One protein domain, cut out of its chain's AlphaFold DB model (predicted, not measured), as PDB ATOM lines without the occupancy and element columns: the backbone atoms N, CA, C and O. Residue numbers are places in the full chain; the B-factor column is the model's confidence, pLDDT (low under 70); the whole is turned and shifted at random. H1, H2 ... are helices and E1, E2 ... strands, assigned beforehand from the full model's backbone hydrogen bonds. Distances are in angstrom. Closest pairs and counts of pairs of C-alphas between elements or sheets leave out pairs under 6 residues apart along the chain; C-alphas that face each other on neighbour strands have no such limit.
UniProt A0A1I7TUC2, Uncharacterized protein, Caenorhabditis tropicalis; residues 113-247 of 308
ATOM      1  N   SER A 113     251.962 226.244 206.006       84.81
ATOM      2  CA  SER A 113     252.316 227.637 206.211       84.81
ATOM      3  C   SER A 113     251.227 228.591 205.714       84.81
ATOM      4  O   SER A 113     250.378 228.248 204.891       84.81
ATOM      5  N   GLU A 114     251.302 229.853 206.142       84.62
ATOM      6  CA  GLU A 114     250.498 230.931 205.558       84.62
ATOM      7  C   GLU A 114     250.738 231.087 204.045       84.62
ATOM      8  O   GLU A 114     249.822 231.438 203.301       84.62
ATOM      9  N   ALA A 115     251.944 230.772 203.561       86.75
ATOM     10  CA  ALA A 115     252.244 230.796 202.133       86.75
ATOM     11  C   ALA A 115     251.422 229.755 201.354       86.75
ATOM     12  O   ALA A 115     250.956 230.050 200.253       86.75
ATOM     13  N   ASP A 116     251.185 228.577 201.936       86.75
ATOM     14  CA  ASP A 116     250.356 227.531 201.328       86.75
ATOM     15  C   ASP A 116     248.881 227.940 201.285       86.75
ATOM     16  O   ASP A 116     248.198 227.711 200.286       86.75
ATOM     17  N   TRP A 117     248.403 228.614 202.335       85.75
ATOM     18  CA  TRP A 117     247.067 229.207 202.357       85.75
ATOM     19  C   TRP A 117     246.899 230.261 201.253       85.75
ATOM     20  O   TRP A 117     245.958 230.192 200.463       85.75
ATOM     21  N   LYS A 118     247.846 231.201 201.132       89.31
ATOM     22  CA  LYS A 118     247.820 232.235 200.082       89.31
ATOM     23  C   LYS A 118     247.892 231.631 198.678       89.31
ATOM     24  O   LYS A 118     247.207 232.103 197.773       89.31
ATOM     25  N   MET A 119     248.683 230.574 198.496       92.81
ATOM     26  CA  MET A 119     248.723 229.811 197.249       92.81
ATOM     27  C   MET A 119     247.353 229.189 196.936       92.81
ATOM     28  O   MET A 119     246.861 229.335 195.824       92.81
ATOM     29  N   LEU A 120     246.693 228.556 197.908       91.25
ATOM     30  CA  LEU A 120     245.362 227.982 197.702       91.25
ATOM     31  C   LEU A 120     244.333 229.039 197.269       91.25
ATOM     32  O   LEU A 120     243.558 228.789 196.348       91.25
ATOM     33  N   LEU A 121     244.349 230.221 197.891       90.88
ATOM     34  CA  LEU A 121     243.437 231.316 197.544       90.88
ATOM     35  C   LEU A 121     243.628 231.798 196.105       90.88
ATOM     36  O   LEU A 121     242.653 231.936 195.367       90.88
ATOM     37  N   TRP A 122     244.877 232.011 195.687       95.25
ATOM     38  CA  TRP A 122     245.184 232.382 194.306       95.25
ATOM     39  C   TRP A 122     244.782 231.293 193.317       95.25
ATOM     40  O   TRP A 122     244.190 231.585 192.278       95.25
ATOM     41  N   PHE A 123     245.049 230.033 193.655       96.19
ATOM     42  CA  PHE A 123     244.655 228.901 192.831       96.19
ATOM     43  C   PHE A 123     243.134 228.818 192.651       96.19
ATOM     44  O   PHE A 123     242.651 228.640 191.531       96.19
ATOM     45  N   GLN A 124     242.377 228.985 193.737       93.88
ATOM     46  CA  GLN A 124     240.918 229.001 193.716       93.88
ATOM     47  C   GLN A 124     240.380 230.144 192.847       93.88
ATOM     48  O   GLN A 124     239.460 229.927 192.056       93.88
ATOM     49  N   GLU A 125     240.956 231.342 192.972       94.25
ATOM     50  CA  GLU A 125     240.549 232.512 192.195       94.25
ATOM     51  C   GLU A 125     240.750 232.289 190.694       94.25
ATOM     52  O   GLU A 125     239.830 232.512 189.907       94.25
ATOM     53  N   VAL A 126     241.911 231.758 190.296       96.06
ATOM     54  CA  VAL A 126     242.166 231.417 188.892       96.06
ATOM     55  C   VAL A 126     241.189 230.363 188.393       96.06
ATOM     56  O   VAL A 126     240.595 230.557 187.338       96.06
ATOM     57  N   CYS A 127     240.999 229.270 189.142       95.81
ATOM     58  CA  CYS A 127     240.079 228.198 188.752       95.81
ATOM     59  C   CYS A 127     238.672 228.738 188.491       95.81
ATOM     60  O   CYS A 127     238.045 228.361 187.508       95.81
ATOM     61  N   LYS A 128     238.199 229.660 189.335       92.75
ATOM     62  CA  LYS A 128     236.910 230.317 189.138       92.75
ATOM     63  C   LYS A 128     236.879 231.143 187.848       92.75
ATOM     64  O   LYS A 128     235.917 231.032 187.097       92.75
ATOM     65  N   ILE A 129     237.904 231.959 187.599       92.19
ATOM     66  CA  ILE A 129     237.972 232.854 186.430       92.19
ATOM     67  C   ILE A 129     238.015 232.068 185.117       92.19
ATOM     68  O   ILE A 129     237.347 232.444 184.161       92.19
ATOM     69  N   VAL A 130     238.758 230.961 185.071       93.56
ATOM     70  CA  VAL A 130     238.881 230.131 183.858       93.56
ATOM     71  C   VAL A 130     237.800 229.046 183.751       93.56
ATOM     72  O   VAL A 130     237.907 228.157 182.911       93.56
ATOM     73  N   GLY A 131     236.763 229.102 184.594       91.38
ATOM     74  CA  GLY A 131     235.579 228.248 184.473       91.38
ATOM     75  C   GLY A 131     235.768 226.795 184.919       91.38
ATOM     76  O   GLY A 131     235.058 225.911 184.452       91.38
ATOM     77  N   ILE A 132     236.708 226.516 185.823       94.00
ATOM     78  CA  ILE A 132     236.910 225.165 186.356       94.00
ATOM     79  C   ILE A 132     235.794 224.801 187.338       94.00
ATOM     80  O   ILE A 132     235.529 225.500 188.319       94.00
ATOM     81  N   SER A 133     235.192 223.636 187.117       91.62
ATOM     82  CA  SER A 133     234.138 223.074 187.953       91.62
ATOM     83  C   SER A 133     234.645 222.722 189.354       91.62
ATOM     84  O   SER A 133     235.797 222.328 189.561       91.62
ATOM     85  N   ILE A 134     233.754 222.801 190.348       88.81
ATOM     86  CA  ILE A 134     234.087 222.536 191.759       88.81
ATOM     87  C   ILE A 134     234.674 221.128 191.944       88.81
ATOM     88  O   ILE A 134     235.606 220.938 192.730       88.81
ATOM     89  N   ALA A 135     234.150 220.133 191.222       89.50
ATOM     90  CA  ALA A 135     234.636 218.756 191.287       89.50
ATOM     91  C   ALA A 135     236.098 218.643 190.819       89.50
ATOM     92  O   ALA A 135     236.927 218.029 191.495       89.50
ATOM     93  N   ARG A 136     236.439 219.290 189.698       92.94
ATOM     94  CA  ARG A 136     237.798 219.274 189.141       92.94
ATOM     95  C   ARG A 136     238.758 220.123 189.962       92.94
ATOM     96  O   ARG A 136     239.870 219.671 190.231       92.94
ATOM     97  N   TYR A 137     238.312 221.274 190.466       94.19
ATOM     98  CA  TYR A 137     239.063 222.072 191.438       94.19
ATOM     99  C   TYR A 137     239.511 221.223 192.636       94.19
ATOM    100  O   TYR A 137     240.703 221.178 192.932       94.19
ATOM    101  N   LYS A 138     238.594 220.481 193.277       91.88
ATOM    102  CA  LYS A 138     238.927 219.615 194.425       91.88
ATOM    103  C   LYS A 138     239.999 218.583 194.080       91.88
ATOM    104  O   LYS A 138     240.901 218.354 194.879       91.88
ATOM    105  N   LYS A 139     239.934 217.990 192.883       93.00
ATOM    106  CA  LYS A 139     240.950 217.043 192.400       93.00
ATOM    107  C   LYS A 139     242.315 217.720 192.243       93.00
ATOM    108  O   LYS A 139     243.320 217.172 192.687       93.00
ATOM    109  N   MET A 140     242.366 218.901 191.636       94.12
ATOM    110  CA  MET A 140     243.621 219.615 191.378       94.12
ATOM    111  C   MET A 140     244.229 220.261 192.626       94.12
ATOM    112  O   MET A 140     245.450 220.318 192.740       94.12
ATOM    113  N   ALA A 141     243.407 220.666 193.595       91.19
ATOM    114  CA  ALA A 141     243.861 221.226 194.868       91.19
ATOM    115  C   ALA A 141     244.703 220.231 195.697       91.19
ATOM    116  O   ALA A 141     245.436 220.627 196.597       91.19
ATOM    117  N   THR A 142     244.667 218.936 195.366       89.00
ATOM    118  CA  THR A 142     245.544 217.917 195.971       89.00
ATOM    119  C   THR A 142     246.954 217.875 195.368       89.00
ATOM    120  O   THR A 142     247.785 217.085 195.813       89.00
ATOM    121  N   LYS A 143     247.251 218.704 194.354       92.75
ATOM    122  CA  LYS A 143     248.520 218.716 193.608       92.75
ATOM    123  C   LYS A 143     249.285 220.029 193.859       92.75
ATOM    124  O   LYS A 143     249.134 220.978 193.086       92.75
ATOM    125  N   PRO A 144     250.176 220.102 194.871       91.88
ATOM    126  CA  PRO A 144     250.848 221.347 195.261       91.88
ATOM    127  C   PRO A 144     251.650 222.018 194.147       91.88
ATOM    128  O   PRO A 144     251.642 223.238 194.026       91.88
ATOM    129  N   LYS A 145     252.305 221.229 193.285       95.12
ATOM    130  CA  LYS A 145     253.058 221.766 192.144       95.12
ATOM    131  C   LYS A 145     252.154 222.521 191.164       95.12
ATOM    132  O   LYS A 145     252.549 223.572 190.673       95.12
ATOM    133  N   MET A 146     250.948 222.004 190.911       95.19
ATOM    134  CA  MET A 146     249.972 222.640 190.022       95.19
ATOM    135  C   MET A 146     249.432 223.920 190.653       95.19
ATOM    136  O   MET A 146     249.410 224.959 189.997       95.19
ATOM    137  N   MET A 147     249.066 223.857 191.939       94.81
ATOM    138  CA  MET A 147     248.614 225.033 192.683       94.81
ATOM    139  C   MET A 147     249.655 226.144 192.637       94.81
ATOM    140  O   MET A 147     249.316 227.275 192.301       94.81
ATOM    141  N   LYS A 148     250.923 225.814 192.901       95.94
ATOM    142  CA  LYS A 148     252.029 226.771 192.863       95.94
ATOM    143  C   LYS A 148     252.174 227.407 191.486       95.94
ATOM    144  O   LYS A 148     252.130 228.624 191.383       95.94
ATOM    145  N   MET A 149     252.273 226.591 190.439       96.62
ATOM    146  CA  MET A 149     252.427 227.050 189.058       96.62
ATOM    147  C   MET A 149     251.335 228.051 188.651       96.62
ATOM    148  O   MET A 149     251.632 229.126 188.140       96.62
ATOM    149  N   ILE A 150     250.070 227.722 188.916       96.88
ATOM    150  CA  ILE A 150     248.935 228.581 188.560       96.88
ATOM    151  C   ILE A 150     248.865 229.829 189.450       96.88
ATOM    152  O   ILE A 150     248.607 230.929 188.961       96.88
ATOM    153  N   SER A 151     249.157 229.689 190.743       96.06
ATOM    154  CA  SER A 151     249.196 230.823 191.675       96.06
ATOM    155  C   SER A 151     250.319 231.803 191.348       96.06
ATOM    156  O   SER A 151     250.161 233.005 191.538       96.06
ATOM    157  N   ASP A 152     251.452 231.319 190.840       96.50
ATOM    158  CA  ASP A 152     252.574 232.155 190.407       96.50
ATOM    159  C   ASP A 152     252.181 233.033 189.213       96.50
ATOM    160  O   ASP A 152     252.521 234.218 189.189       96.50
ATOM    161  N   ILE A 153     251.403 232.493 188.267       96.00
ATOM    162  CA  ILE A 153     250.832 233.274 187.158       96.00
ATOM    163  C   ILE A 153     249.904 234.356 187.711       96.00
ATOM    164  O   ILE A 153     250.060 235.526 187.364       96.00
ATOM    165  N   ALA A 154     248.995 233.989 188.619       95.88
ATOM    166  CA  ALA A 154     248.041 234.925 189.210       95.88
ATOM    167  C   ALA A 154     248.725 236.085 189.933       95.88
ATOM    168  O   ALA A 154     248.428 237.248 189.667       95.88
ATOM    169  N   ARG A 155     249.709 235.770 190.782       95.62
ATOM    170  CA  ARG A 155     250.499 236.768 191.509       95.62
ATOM    171  C   ARG A 155     251.277 237.669 190.566       95.62
ATOM    172  O   ARG A 155     251.274 238.882 190.749       95.62
ATOM    173  N   LYS A 156     251.913 237.110 189.533       96.50
ATOM    174  CA  LYS A 156     252.634 237.906 188.532       96.50
ATOM    175  C   LYS A 156     251.700 238.880 187.814       96.50
ATOM    176  O   LYS A 156     252.097 240.014 187.567       96.50
ATOM    177  N   THR A 157     250.480 238.459 187.489       95.25
ATOM    178  CA  THR A 157     249.477 239.338 186.876       95.25
ATOM    179  C   THR A 157     248.983 240.397 187.859       95.25
ATOM    180  O   THR A 157     248.969 241.569 187.503       95.25
ATOM    181  N   ALA A 158     248.666 240.030 189.102       94.75
ATOM    182  CA  ALA A 158     248.242 240.971 190.143       94.75
ATOM    183  C   ALA A 158     249.280 242.076 190.389       94.75
ATOM    184  O   ALA A 158     248.936 243.259 190.425       94.75
ATOM    185  N   LEU A 159     250.568 241.713 190.435       94.94
ATOM    186  CA  LEU A 159     251.656 242.673 190.621       94.94
ATOM    187  C   LEU A 159     251.697 243.734 189.512       94.94
ATOM    188  O   LEU A 159     251.954 244.899 189.804       94.94
ATOM    189  N   LYS A 160     251.371 243.378 188.260       94.06
ATOM    190  CA  LYS A 160     251.266 244.354 187.155       94.06
ATOM    191  C   LYS A 160     250.129 245.363 187.356       94.06
ATOM    192  O   LYS A 160     250.198 246.463 186.825       94.06
ATOM    193  N   TYR A 161     249.100 244.992 188.116       91.69
ATOM    194  CA  TYR A 161     247.954 245.837 188.464       91.69
ATOM    195  C   TYR A 161     248.136 246.534 189.825       91.69
ATOM    196  O   TYR A 161     247.236 247.225 190.311       91.69
ATOM    197  N   GLY A 162     249.308 246.382 190.451       91.19
ATOM    198  CA  GLY A 162     249.668 247.059 191.694       91.19
ATOM    199  C   GLY A 162     248.987 246.480 192.931       91.19
ATOM    200  O   GLY A 162     248.560 247.251 193.787       91.19
ATOM    201  N   PHE A 163     248.828 245.156 193.007       91.38
ATOM    202  CA  PHE A 163     248.436 244.454 194.233       91.38
ATOM    203  C   PHE A 163     249.055 243.048 194.280       91.38
ATOM    204  O   PHE A 163     249.464 242.505 193.257       91.38
ATOM    205  N   SER A 164     249.182 242.461 195.470       87.06
ATOM    206  CA  SER A 164     249.916 241.195 195.664       87.06
ATOM    207  C   SER A 164     249.090 240.071 196.277       87.06
ATOM    208  O   SER A 164     249.499 238.906 196.230       87.06
ATOM    209  N   GLU A 165     247.934 240.392 196.855       88.00
ATOM    210  CA  GLU A 165     247.128 239.455 197.633       88.00
ATOM    211  C   GLU A 165     245.694 239.376 197.116       88.00
ATOM    212  O   GLU A 165     245.214 240.268 196.426       88.00
ATOM    213  N   VAL A 166     245.007 238.270 197.422       84.06
ATOM    214  CA  VAL A 166     243.583 238.138 197.081       84.06
ATOM    215  C   VAL A 166     242.722 239.011 198.005       84.06
ATOM    216  O   VAL A 166     241.655 239.498 197.628       84.06
ATOM    217  N   PHE A 167     243.202 239.195 199.232       81.44
ATOM    218  CA  PHE A 167     242.581 239.987 200.281       81.44
ATOM    219  C   PHE A 167     243.574 241.059 200.736       81.44
ATOM    220  O   PHE A 167     244.766 240.777 200.817       81.44
ATOM    221  N   ASN A 168     243.090 242.271 200.990       78.25
ATOM    222  CA  ASN A 168     243.911 243.395 201.443       78.25
ATOM    223  C   ASN A 168     244.196 243.330 202.960       78.25
ATOM    224  O   ASN A 168     243.791 242.382 203.633       78.25
ATOM    225  N   GLU A 169     244.862 244.353 203.513       71.06
ATOM    226  CA  GLU A 169     245.147 244.463 204.961       71.06
ATOM    227  C   GLU A 169     243.882 244.484 205.835       71.06
ATOM    228  O   GLU A 169     243.919 244.105 207.002       71.06
ATOM    229  N   GLU A 170     242.745 244.889 205.268       68.62
ATOM    230  CA  GLU A 170     241.440 244.858 205.932       68.62
ATOM    231  C   GLU A 170     240.704 243.523 205.736       68.62
ATOM    232  O   GLU A 170     239.530 243.412 206.098       68.62
ATOM    233  N   GLU A 171     241.370 242.527 205.138       69.94
ATOM    234  CA  GLU A 171     240.845 241.193 204.817       69.94
ATOM    235  C   GLU A 171     239.593 241.238 203.924       69.94
ATOM    236  O   GLU A 171     238.800 240.294 203.835       69.94
ATOM    237  N   ASN A 172     239.432 242.346 203.202       71.31
ATOM    238  CA  ASN A 172     238.457 242.509 202.145       71.31
ATOM    239  C   ASN A 172     239.054 241.995 200.838       71.31
ATOM    240  O   ASN A 172     240.228 242.209 200.540       71.31
ATOM    241  N   ARG A 173     238.235 241.314 200.026       75.88
ATOM    242  CA  ARG A 173     238.667 240.890 198.688       75.88
ATOM    243  C   ARG A 173     239.041 242.128 197.883       75.88
ATOM    244  O   ARG A 173     238.212 243.032 197.773       75.88
ATOM    245  N   GLU A 174     240.242 242.123 197.316       82.38
ATOM    246  CA  GLU A 174     240.784 243.260 196.575       82.38
ATOM    247  C   GLU A 174     239.787 243.745 195.511       82.38
ATOM    248  O   GLU A 174     239.348 242.933 194.684       82.38
ATOM    249  N   PRO A 175     239.402 245.038 195.496       80.88
ATOM    250  CA  PRO A 175     238.452 245.564 194.517       80.88
ATOM    251  C   PRO A 175     238.898 245.287 193.079       80.88
ATOM    252  O   PRO A 175     238.086 244.873 192.252       80.88
ATOM    253  N   LYS A 176     240.211 245.385 192.832       87.12
ATOM    254  CA  LYS A 176     240.847 245.127 191.534       87.12
ATOM    255  C   LYS A 176     240.623 243.708 191.012       87.12
ATOM    256  O   LYS A 176     240.575 243.506 189.806       87.12
ATOM    257  N   LEU A 177     240.406 242.717 191.882       86.62
ATOM    258  CA  LEU A 177     240.066 241.353 191.444       86.62
ATOM    259  C   LEU A 177     238.715 241.275 190.732       86.62
ATOM    260  O   LEU A 177     238.463 240.336 189.976       86.62
ATOM    261  N   LYS A 178     237.808 242.212 191.022       85.00
ATOM    262  CA  LYS A 178     236.491 242.282 190.383       85.00
ATOM    263  C   LYS A 178     236.512 243.086 189.089       85.00
ATOM    264  O   LYS A 178     235.528 243.040 188.362       85.00
ATOM    265  N   GLU A 179     237.595 243.805 188.803       89.06
ATOM    266  CA  GLU A 179     237.715 244.559 187.562       89.06
ATOM    267  C   GLU A 179     237.774 243.597 186.376       89.06
ATOM    268  O   GLU A 179     238.636 242.716 186.309       89.06
ATOM    269  N   GLN A 180     236.885 243.805 185.402       90.50
ATOM    270  CA  GLN A 180     236.826 242.985 184.192       90.50
ATOM    271  C   GLN A 180     238.176 242.955 183.467       90.50
ATOM    272  O   GLN A 180     238.610 241.911 182.984       90.50
ATOM    273  N   LYS A 181     238.880 244.094 183.446       92.69
ATOM    274  CA  LYS A 181     240.207 244.225 182.840       92.69
ATOM    275  C   LYS A 181     241.223 243.264 183.468       92.69
ATOM    276  O   LYS A 181     241.917 242.552 182.743       92.69
ATOM    277  N   PHE A 182     241.273 243.201 184.799       94.25
ATOM    278  CA  PHE A 182     242.150 242.272 185.507       94.25
ATOM    279  C   PHE A 182     241.755 240.813 185.247       94.25
ATOM    280  O   PHE A 182     242.622 239.990 184.954       94.25
ATOM    281  N   GLN A 183     240.461 240.486 185.315       94.12
ATOM    282  CA  GLN A 183     239.978 239.119 185.084       94.12
ATOM    283  C   GLN A 183     240.300 238.626 183.670       94.12
ATOM    284  O   GLN A 183     240.774 237.499 183.513       94.12
ATOM    285  N   ASN A 184     240.118 239.481 182.662       92.88
ATOM    286  CA  ASN A 184     240.472 239.188 181.276       92.88
ATOM    287  C   ASN A 184     241.977 238.940 181.132       92.88
ATOM    288  O   ASN A 184     242.377 237.917 180.583       92.88
ATOM    289  N   GLU A 185     242.820 239.823 181.673       95.81
ATOM    290  CA  GLU A 185     244.278 239.674 181.590       95.81
ATOM    291  C   GLU A 185     244.779 238.420 182.322       95.81
ATOM    292  O   GLU A 185     245.680 237.723 181.844       95.81
ATOM    293  N   LEU A 186     244.193 238.103 183.480       96.06
ATOM    294  CA  LEU A 186     244.511 236.890 184.224       96.06
ATOM    295  C   LEU A 186     244.099 235.641 183.439       96.06
ATOM    296  O   LEU A 186     244.911 234.727 183.286       96.06
ATOM    297  N   SER A 187     242.882 235.625 182.892       94.38
ATOM    298  CA  SER A 187     242.397 234.539 182.038       94.38
ATOM    299  C   SER A 187     243.315 234.336 180.829       94.38
ATOM    300  O   SER A 187     243.834 233.240 180.627       94.38
ATOM    301  N   LEU A 188     243.635 235.404 180.091       94.50
ATOM    302  CA  LEU A 188     244.543 235.364 178.941       94.50
ATOM    303  C   LEU A 188     245.943 234.879 179.318       94.50
ATOM    304  O   LEU A 188     246.526 234.065 178.602       94.50
ATOM    305  N   SER A 189     246.485 235.334 180.449       96.50
ATOM    306  CA  SER A 189     247.800 234.900 180.935       96.50
ATOM    307  C   SER A 189     247.835 233.394 181.199       96.50
ATOM    308  O   SER A 189     248.782 232.712 180.800       96.50
ATOM    309  N   VAL A 190     246.789 232.863 181.838       96.12
ATOM    310  CA  VAL A 190     246.659 231.431 182.131       96.12
ATOM    311  C   VAL A 190     246.451 230.637 180.842       96.12
ATOM    312  O   VAL A 190     247.179 229.677 180.602       96.12
ATOM    313  N   LEU A 191     245.525 231.062 179.979       93.25
ATOM    314  CA  LEU A 191     245.223 230.397 178.709       93.25
ATOM    315  C   LEU A 191     246.437 230.378 177.765       93.25
ATOM    316  O   LEU A 191     246.769 229.343 177.189       93.25
ATOM    317  N   SER A 192     247.168 231.487 177.664       93.31
ATOM    318  CA  SER A 192     248.420 231.583 176.899       93.31
ATOM    319  C   SER A 192     249.488 230.630 177.443       93.31
ATOM    320  O   SER A 192     250.181 229.971 176.670       93.31
ATOM    321  N   HIS A 193     249.602 230.499 178.770       93.88
ATOM    322  CA  HIS A 193     250.540 229.559 179.379       93.88
ATOM    323  C   HIS A 193     250.182 228.099 179.069       93.88
ATOM    324  O   HIS A 193     251.051 227.321 178.675       93.88
ATOM    325  N   VAL A 194     248.905 227.725 179.205       93.31
ATOM    326  CA  VAL A 194     248.474 226.324 179.054       93.31
ATOM    327  C   VAL A 194     248.405 225.854 177.605       93.31
ATOM    328  O   VAL A 194     248.509 224.660 177.344       93.31
ATOM    329  N   THR A 195     248.242 226.775 176.655       89.75
ATOM    330  CA  THR A 195     248.211 226.455 175.218       89.75
ATOM    331  C   THR A 195     249.605 226.306 174.617       89.75
ATOM    332  O   THR A 195     249.775 225.539 173.675       89.75
ATOM    333  N   LYS A 196     250.606 227.009 175.161       92.00
ATOM    334  CA  LYS A 196     251.982 227.018 174.635       92.00
ATOM    335  C   LYS A 196     252.910 225.995 175.287       92.00
ATOM    336  O   LYS A 196     254.024 225.797 174.809       92.00
ATOM    337  N   SER A 197     252.498 225.391 176.395       91.44
ATOM    338  CA  SER A 197     253.328 224.451 177.144       91.44
ATOM    339  C   SER A 197     253.022 223.003 176.775       91.44
ATOM    340  O   SER A 197     251.862 222.613 176.697       91.44
ATOM    341  N   ASN A 198     254.076 222.195 176.649       91.00
ATOM    342  CA  ASN A 198     253.990 220.734 176.553       91.00
ATOM    343  C   ASN A 198     254.307 220.041 177.889       91.00
ATOM    344  O   ASN A 198     254.435 218.818 177.940       91.00
ATOM    345  N   ASP A 199     254.479 220.805 178.971       95.19
ATOM    346  CA  ASP A 199     254.742 220.240 180.291       95.19
ATOM    347  C   ASP A 199     253.542 219.389 180.770       95.19
ATOM    348  O   ASP A 199     252.400 219.859 180.716       95.19
ATOM    349  N   PRO A 200     253.761 218.153 181.267       94.62
ATOM    350  CA  PRO A 200     252.671 217.263 181.668       94.62
ATOM    351  C   PRO A 200     251.745 217.835 182.746       94.62
ATOM    352  O   PRO A 200     250.546 217.556 182.736       94.62
ATOM    353  N   LEU A 201     252.272 218.636 183.678       94.06
ATOM    354  CA  LEU A 201     251.476 219.264 184.733       94.06
ATOM    355  C   LEU A 201     250.583 220.366 184.156       94.06
ATOM    356  O   LEU A 201     249.424 220.497 184.553       94.06
ATOM    357  N   VAL A 202     251.108 221.133 183.198       94.06
ATOM    358  CA  VAL A 202     250.346 222.156 182.475       94.06
ATOM    359  C   VAL A 202     249.246 221.522 181.623       94.06
ATOM    360  O   VAL A 202     248.105 221.985 181.648       94.06
ATOM    361  N   MET A 203     249.558 220.427 180.931       94.94
ATOM    362  CA  MET A 203     248.586 219.674 180.138       94.94
ATOM    363  C   MET A 203     247.482 219.059 181.004       94.94
ATOM    364  O   MET A 203     246.312 219.096 180.629       94.94
ATOM    365  N   ASP A 204     247.809 218.553 182.195       95.56
ATOM    366  CA  ASP A 204     246.808 218.079 183.156       95.56
ATOM    367  C   ASP A 204     245.871 219.215 183.600       95.56
ATOM    368  O   ASP A 204     244.652 219.041 183.619       95.56
ATOM    369  N   PHE A 205     246.393 220.413 183.877       96.19
ATOM    370  CA  PHE A 205     245.545 221.572 184.177       96.19
ATOM    371  C   PHE A 205     244.657 221.960 182.980       96.19
ATOM    372  O   PHE A 205     243.446 222.121 183.142       96.19
ATOM    373  N   ARG A 206     245.218 222.008 181.763       95.12
ATOM    374  CA  ARG A 206     244.472 222.242 180.511       95.12
ATOM    375  C   ARG A 206     243.324 221.247 180.334       95.12
ATOM    376  O   ARG A 206     242.206 221.652 180.028       95.12
ATOM    377  N   ASN A 207     243.573 219.963 180.572       94.75
ATOM    378  CA  ASN A 207     242.557 218.918 180.459       94.75
ATOM    379  C   ASN A 207     241.416 219.101 181.466       94.75
ATOM    380  O   ASN A 207     240.277 218.737 181.180       94.75
ATOM    381  N   ASN A 208     241.690 219.674 182.641       95.94
ATOM    382  CA  ASN A 208     240.637 220.000 183.598       95.94
ATOM    383  C   ASN A 208     239.811 221.217 183.162       95.94
ATOM    384  O   ASN A 208     238.605 221.186 183.378       95.94
ATOM    385  N   ILE A 209     240.410 222.222 182.509       94.00
ATOM    386  CA  ILE A 209     239.657 223.332 181.892       94.00
ATOM    387  C   ILE A 209     238.723 222.796 180.803       94.00
ATOM    388  O   ILE A 209     237.520 223.029 180.859       94.00
ATOM    389  N   ILE A 210     239.262 222.029 179.847       91.62
ATOM    390  CA  ILE A 210     238.478 221.442 178.747       91.62
ATOM    391  C   ILE A 210     237.373 220.549 179.307       91.62
ATOM    392  O   ILE A 210     236.220 220.647 178.905       91.62
ATOM    393  N   GLY A 211     237.715 219.709 180.284       91.94
ATOM    394  CA  GLY A 211     236.746 218.854 180.944       91.94
ATOM    395  C   GLY A 211     235.622 219.643 181.617       91.94
ATOM    396  O   GLY A 211     234.478 219.243 181.492       91.94
ATOM    397  N   SER A 212     235.913 220.764 182.285       92.00
ATOM    398  CA  SER A 212     234.868 221.627 182.856       92.00
ATOM    399  C   SER A 212     233.974 222.267 181.801       92.00
ATOM    400  O   SER A 212     232.773 222.367 182.025       92.00
ATOM    401  N   ALA A 213     234.544 222.683 180.670       87.88
ATOM    402  CA  ALA A 213     233.764 223.226 179.565       87.88
ATOM    403  C   ALA A 213     232.821 222.166 178.976       87.88
ATOM    404  O   ALA A 213     231.654 222.459 178.745       87.88
ATOM    405  N   ASN A 214     233.295 220.928 178.807       86.88
ATOM    406  CA  ASN A 214     232.462 219.820 178.338       86.88
ATOM    407  C   ASN A 214     231.351 219.478 179.337       86.88
ATOM    408  O   ASN A 214     230.205 219.372 178.925       86.88
ATOM    409  N   ASP A 215     231.670 219.393 180.640       84.69
ATOM    410  CA  ASP A 215     230.666 219.146 181.687       84.69
ATOM    411  C   ASP A 215     229.524 220.193 181.598       84.69
ATOM    412  O   ASP A 215     228.350 219.865 181.743       84.69
ATOM    413  N   TRP A 216     229.862 221.459 181.316       80.94
ATOM    414  CA  TRP A 216     228.881 222.538 181.154       80.94
ATOM    415  C   TRP A 216     228.065 222.432 179.859       80.94
ATOM    416  O   TRP A 216     226.857 222.663 179.882       80.94
ATOM    417  N   ILE A 217     228.703 222.083 178.739       78.06
ATOM    418  CA  ILE A 217     228.016 221.873 177.455       78.06
ATOM    419  C   ILE A 217     227.007 220.730 177.582       78.06
ATOM    420  O   ILE A 217     225.855 220.908 177.199       78.06
ATOM    421  N   ASP A 218     227.400 219.609 178.186       77.69
ATOM    422  CA  ASP A 218     226.531 218.446 178.385       77.69
ATOM    423  C   ASP A 218     225.319 218.795 179.274       77.69
ATOM    424  O   ASP A 218     224.180 218.411 178.983       77.69
ATOM    425  N   ASP A 219     225.525 219.585 180.333       74.19
ATOM    426  CA  ASP A 219     224.442 220.104 181.181       74.19
ATOM    427  C   ASP A 219     223.510 221.056 180.402       74.19
ATOM    428  O   ASP A 219     222.296 221.061 180.617       74.19
ATOM    429  N   CYS A 220     224.044 221.854 179.474       65.12
ATOM    430  CA  CYS A 220     223.254 222.737 178.617       65.12
ATOM    431  C   CYS A 220     222.470 221.975 177.539       65.12
ATOM    432  O   CYS A 220     221.299 222.286 177.322       65.12
ATOM    433  N   GLU A 221     223.069 220.971 176.899       61.53
ATOM    434  CA  GLU A 221     222.428 220.132 175.879       61.53
ATOM    435  C   GLU A 221     221.369 219.198 176.478       61.53
ATOM    436  O   GLU A 221     220.331 218.954 175.865       61.53
ATOM    437  N   SER A 222     221.572 218.726 177.710       57.28
ATOM    438  CA  SER A 222     220.568 217.951 178.452       57.28
ATOM    439  C   SER A 222     219.450 218.814 179.057       57.28
ATOM    440  O   SER A 222     218.413 218.298 179.494       57.28
ATOM    441  N   SER A 223     219.616 220.138 179.060       51.28
ATOM    442  CA  SER A 223     218.635 221.078 179.578       51.28
ATOM    443  C   SER A 223     217.576 221.403 178.523       51.28
ATOM    444  O   SER A 223     217.833 222.093 177.537       51.28
ATOM    445  N   LYS A 224     216.321 221.029 178.812       54.44
ATOM    446  CA  LYS A 224     215.076 221.449 178.117       54.44
ATOM    447  C   LYS A 224     214.941 222.971 177.896       54.44
ATOM    448  O   LYS A 224     213.996 223.435 177.267       54.44
ATOM    449  N   THR A 225     215.865 223.757 178.440       56.88
ATOM    450  CA  THR A 225     215.945 225.211 178.336       56.88
ATOM    451  C   THR A 225     216.332 225.673 176.933       56.88
ATOM    452  O   THR A 225     215.812 226.693 176.496       56.88
ATOM    453  N   ILE A 226     217.169 224.937 176.189       55.75
ATOM    454  CA  ILE A 226     217.512 225.318 174.804       55.75
ATOM    455  C   ILE A 226     216.293 225.156 173.887       55.75
ATOM    456  O   ILE A 226     215.967 226.080 173.148       55.75
ATOM    457  N   GLU A 227     215.562 224.042 173.984       56.59
ATOM    458  CA  GLU A 227     214.292 223.867 173.263       56.59
ATOM    459  C   GLU A 227     213.248 224.906 173.676       56.59
ATOM    460  O   GLU A 227     212.610 225.484 172.807       56.59
ATOM    461  N   ALA A 228     213.111 225.218 174.968       60.72
ATOM    462  CA  ALA A 228     212.158 226.230 175.428       60.72
ATOM    463  C   ALA A 228     212.512 227.656 174.957       60.72
ATOM    464  O   ALA A 228     211.623 228.423 174.591       60.72
ATOM    465  N   VAL A 229     213.800 228.019 174.940       59.56
ATOM    466  CA  VAL A 229     214.275 229.321 174.438       59.56
ATOM    467  C   VAL A 229     214.141 229.399 172.918       59.56
ATOM    468  O   VAL A 229     213.750 230.446 172.400       59.56
ATOM    469  N   LEU A 230     214.430 228.306 172.206       61.06
ATOM    470  CA  LEU A 230     214.236 228.222 170.762       61.06
ATOM    471  C   LEU A 230     212.751 228.286 170.408       61.06
ATOM    472  O   LEU A 230     212.402 229.073 169.549       61.06
ATOM    473  N   GLU A 231     211.861 227.603 171.126       63.97
ATOM    474  CA  GLU A 231     210.415 227.696 170.886       63.97
ATOM    475  C   GLU A 231     209.867 229.113 171.157       63.97
ATOM    476  O   GLU A 231     208.909 229.555 170.529       63.97
ATOM    477  N   GLN A 232     210.490 229.870 172.068       61.09
ATOM    478  CA  GLN A 232     210.084 231.243 172.383       61.09
ATOM    479  C   GLN A 232     210.623 232.290 171.388       61.09
ATOM    480  O   GLN A 232     209.981 233.323 171.172       61.09
ATOM    481  N   LYS A 233     211.813 232.066 170.815       61.09
ATOM    482  CA  LYS A 233     212.472 233.001 169.880       61.09
ATOM    483  C   LYS A 233     212.257 232.648 168.405       61.09
ATOM    484  O   LYS A 233     212.219 233.558 167.578       61.09
ATOM    485  N   ASP A 234     212.131 231.364 168.108       65.00
ATOM    486  CA  ASP A 234     212.066 230.751 166.781       65.00
ATOM    487  C   ASP A 234     211.120 229.523 166.816       65.00
ATOM    488  O   ASP A 234     211.567 228.369 166.747       65.00
ATOM    489  N   PRO A 235     209.808 229.759 167.039       68.25
ATOM    490  CA  PRO A 235     208.824 228.697 167.208       68.25
ATOM    491  C   PRO A 235     208.753 227.781 165.990       68.25
ATOM    492  O   PRO A 235     208.944 228.200 164.842       68.25
ATOM    493  N   THR A 236     208.405 226.518 166.233       69.06
ATOM    494  CA  THR A 236     208.203 225.559 165.147       69.06
ATOM    495  C   THR A 236     206.829 225.784 164.513       69.06
ATOM    496  O   THR A 236     205.793 225.601 165.151       69.06
ATOM    497  N   VAL A 237     206.801 226.127 163.228       67.81
ATOM    498  CA  VAL A 237     205.584 226.366 162.445       67.81
ATOM    499  C   VAL A 237     205.447 225.297 161.360       67.81
ATOM    500  O   VAL A 237     206.423 224.851 160.758       67.81
ATOM    501  N   VAL A 238     204.220 224.845 161.101       67.06
ATOM    502  CA  VAL A 238     203.938 223.910 160.004       67.06
ATOM    503  C   VAL A 238     203.465 224.706 158.796       67.06
ATOM    504  O   VAL A 238     202.397 225.313 158.842       67.06
ATOM    505  N   TYR A 239     204.229 224.669 157.705       58.88
ATOM    506  CA  TYR A 239     203.860 225.282 156.430       58.88
ATOM    507  C   TYR A 239     203.872 224.212 155.336       58.88
ATOM    508  O   TYR A 239     204.844 223.471 155.192       58.88
ATOM    509  N   ASN A 240     202.762 224.070 154.604       58.94
ATOM    510  CA  ASN A 240     202.563 223.035 153.577       58.94
ATOM    511  C   ASN A 240     202.934 221.604 154.025       58.94
ATOM    512  O   ASN A 240     203.502 220.822 153.266       58.94
ATOM    513  N   GLY A 241     202.615 221.248 155.274       64.69
ATOM    514  CA  GLY A 241     202.854 219.907 155.820       64.69
ATOM    515  C   GLY A 241     204.302 219.618 156.235       64.69
ATOM    516  O   GLY A 241     204.559 218.552 156.792       64.69
ATOM    517  N   GLN A 242     205.235 220.555 156.038       52.62
ATOM    518  CA  GLN A 242     206.597 220.474 156.564       52.62
ATOM    519  C   GLN A 242     206.741 221.330 157.825       52.62
ATOM    520  O   GLN A 242     206.236 222.451 157.904       52.62
ATOM    521  N   LYS A 243     207.426 220.780 158.834       72.44
ATOM    522  CA  LYS A 243     207.800 221.511 160.050       72.44
ATOM    523  C   LYS A 243     209.026 222.361 159.744       72.44
ATOM    524  O   LYS A 243     210.065 221.812 159.386       72.44
ATOM    525  N   MET A 244     208.902 223.669 159.904       65.94
ATOM    526  CA  MET A 244     209.989 224.633 159.754       65.94
ATOM    527  C   MET A 244     210.032 225.527 160.994       65.94
ATOM    528  O   MET A 244     209.045 225.624 161.717       65.94
ATOM    529  N   ARG A 245     211.166 226.161 161.281       66.31
ATOM    530  CA  ARG A 245     211.254 227.160 162.354       66.31
ATOM    531  C   ARG A 245     211.055 228.550 161.755       66.31
ATOM    532  O   ARG A 245     211.571 228.792 160.665       66.31
ATOM    533  N   SER A 246     210.224 229.392 162.374       59.06
ATOM    534  CA  SER A 246     209.985 230.758 161.887       59.06
ATOM    535  C   SER A 246     210.600 231.773 162.839       59.06
ATOM    536  O   SER A 246     210.128 231.917 163.974       59.06
ATOM    537  N   SER A 247     211.583 232.538 162.366       53.97
ATOM    538  CA  SER A 247     212.151 233.603 163.179       53.97
ATOM    539  C   SER A 247     211.165 234.775 163.274       53.97
ATOM    540  O   SER A 247     210.332 234.994 162.390       53.97
TER     541      SER A 247
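AT A GLANCE: This is residues 113 to 247 of the 308 residues of an uncharacterized protein of Caenorhabditis tropicalis (UniProt A0A1I7TUC2). A head of crossed helices, H1, H2, H3 and H5 with the first part of H6, has one long arm: H6 runs out of it, H7 follows, and a small hairpin of E1 and E2 ends the arm. The arm makes the length; residues 217 to 226 stand free. The printed part has 135 residues, mostly helix, in the order H1 to H7, E1, E2, the two strands antiparallel. It is loose, with a radius of gyration of the C-alphas of 20.4 A and spans of 71 by 34 by 25 A.

IN THESE COORDINATES: H1, residues 114 to 129, spans 22.9 A from C-alpha 114 at (250.498, 230.931, 205.558). H2 is 134 to 140, H3 144 to 160 with 24.4 A, H4 175 to 178, and H5 180 to 196 with 24.0 A. H6, 200 to 221, is longest at 30.9 A. H7 is 225 to 233, E1 236 to 239, and E2 242 to 245, ending at C-alpha 245 at (211.254, 227.160, 162.354).

HOW THE PARTS SIT: H1, with residues 119 to 126 alone, touches H3 about perpendicular at 78 degrees, closest C-alphas Trp 122 and Ser 151, 5.0 A. H3 touches H5 at a steep tilt of 46 degrees, opposite ways, closest C-alphas Thr 157 and Leu 186, 6.1 A. H2 and H6 only just touch, with 3 pairs of C-alphas within 8 A, closest Arg 136 and Asn 208, 6.3 A. H4 and H5 are close but not clearly touching, closest C-alphas Leu 177 and Gln 183, 6.7 A. H7 is apart from H5. In E1 and E2, N 237 and O 244 are 2.8 A apart, within hydrogen-bond range. Every O i to N i+4 pair is within range in H1, H2, H5, H6 and H7; H3 has 12 of 13, and H4 is too short for one.

THE WHOLE: The farthest C-alphas, Ser 113 and Asn 240, are 72.6 A apart. The printed part has no cut; the link H3 to H4 is long. Confidence is under 70 at residues 170 to 171, 220 to 242 and 244 to 247.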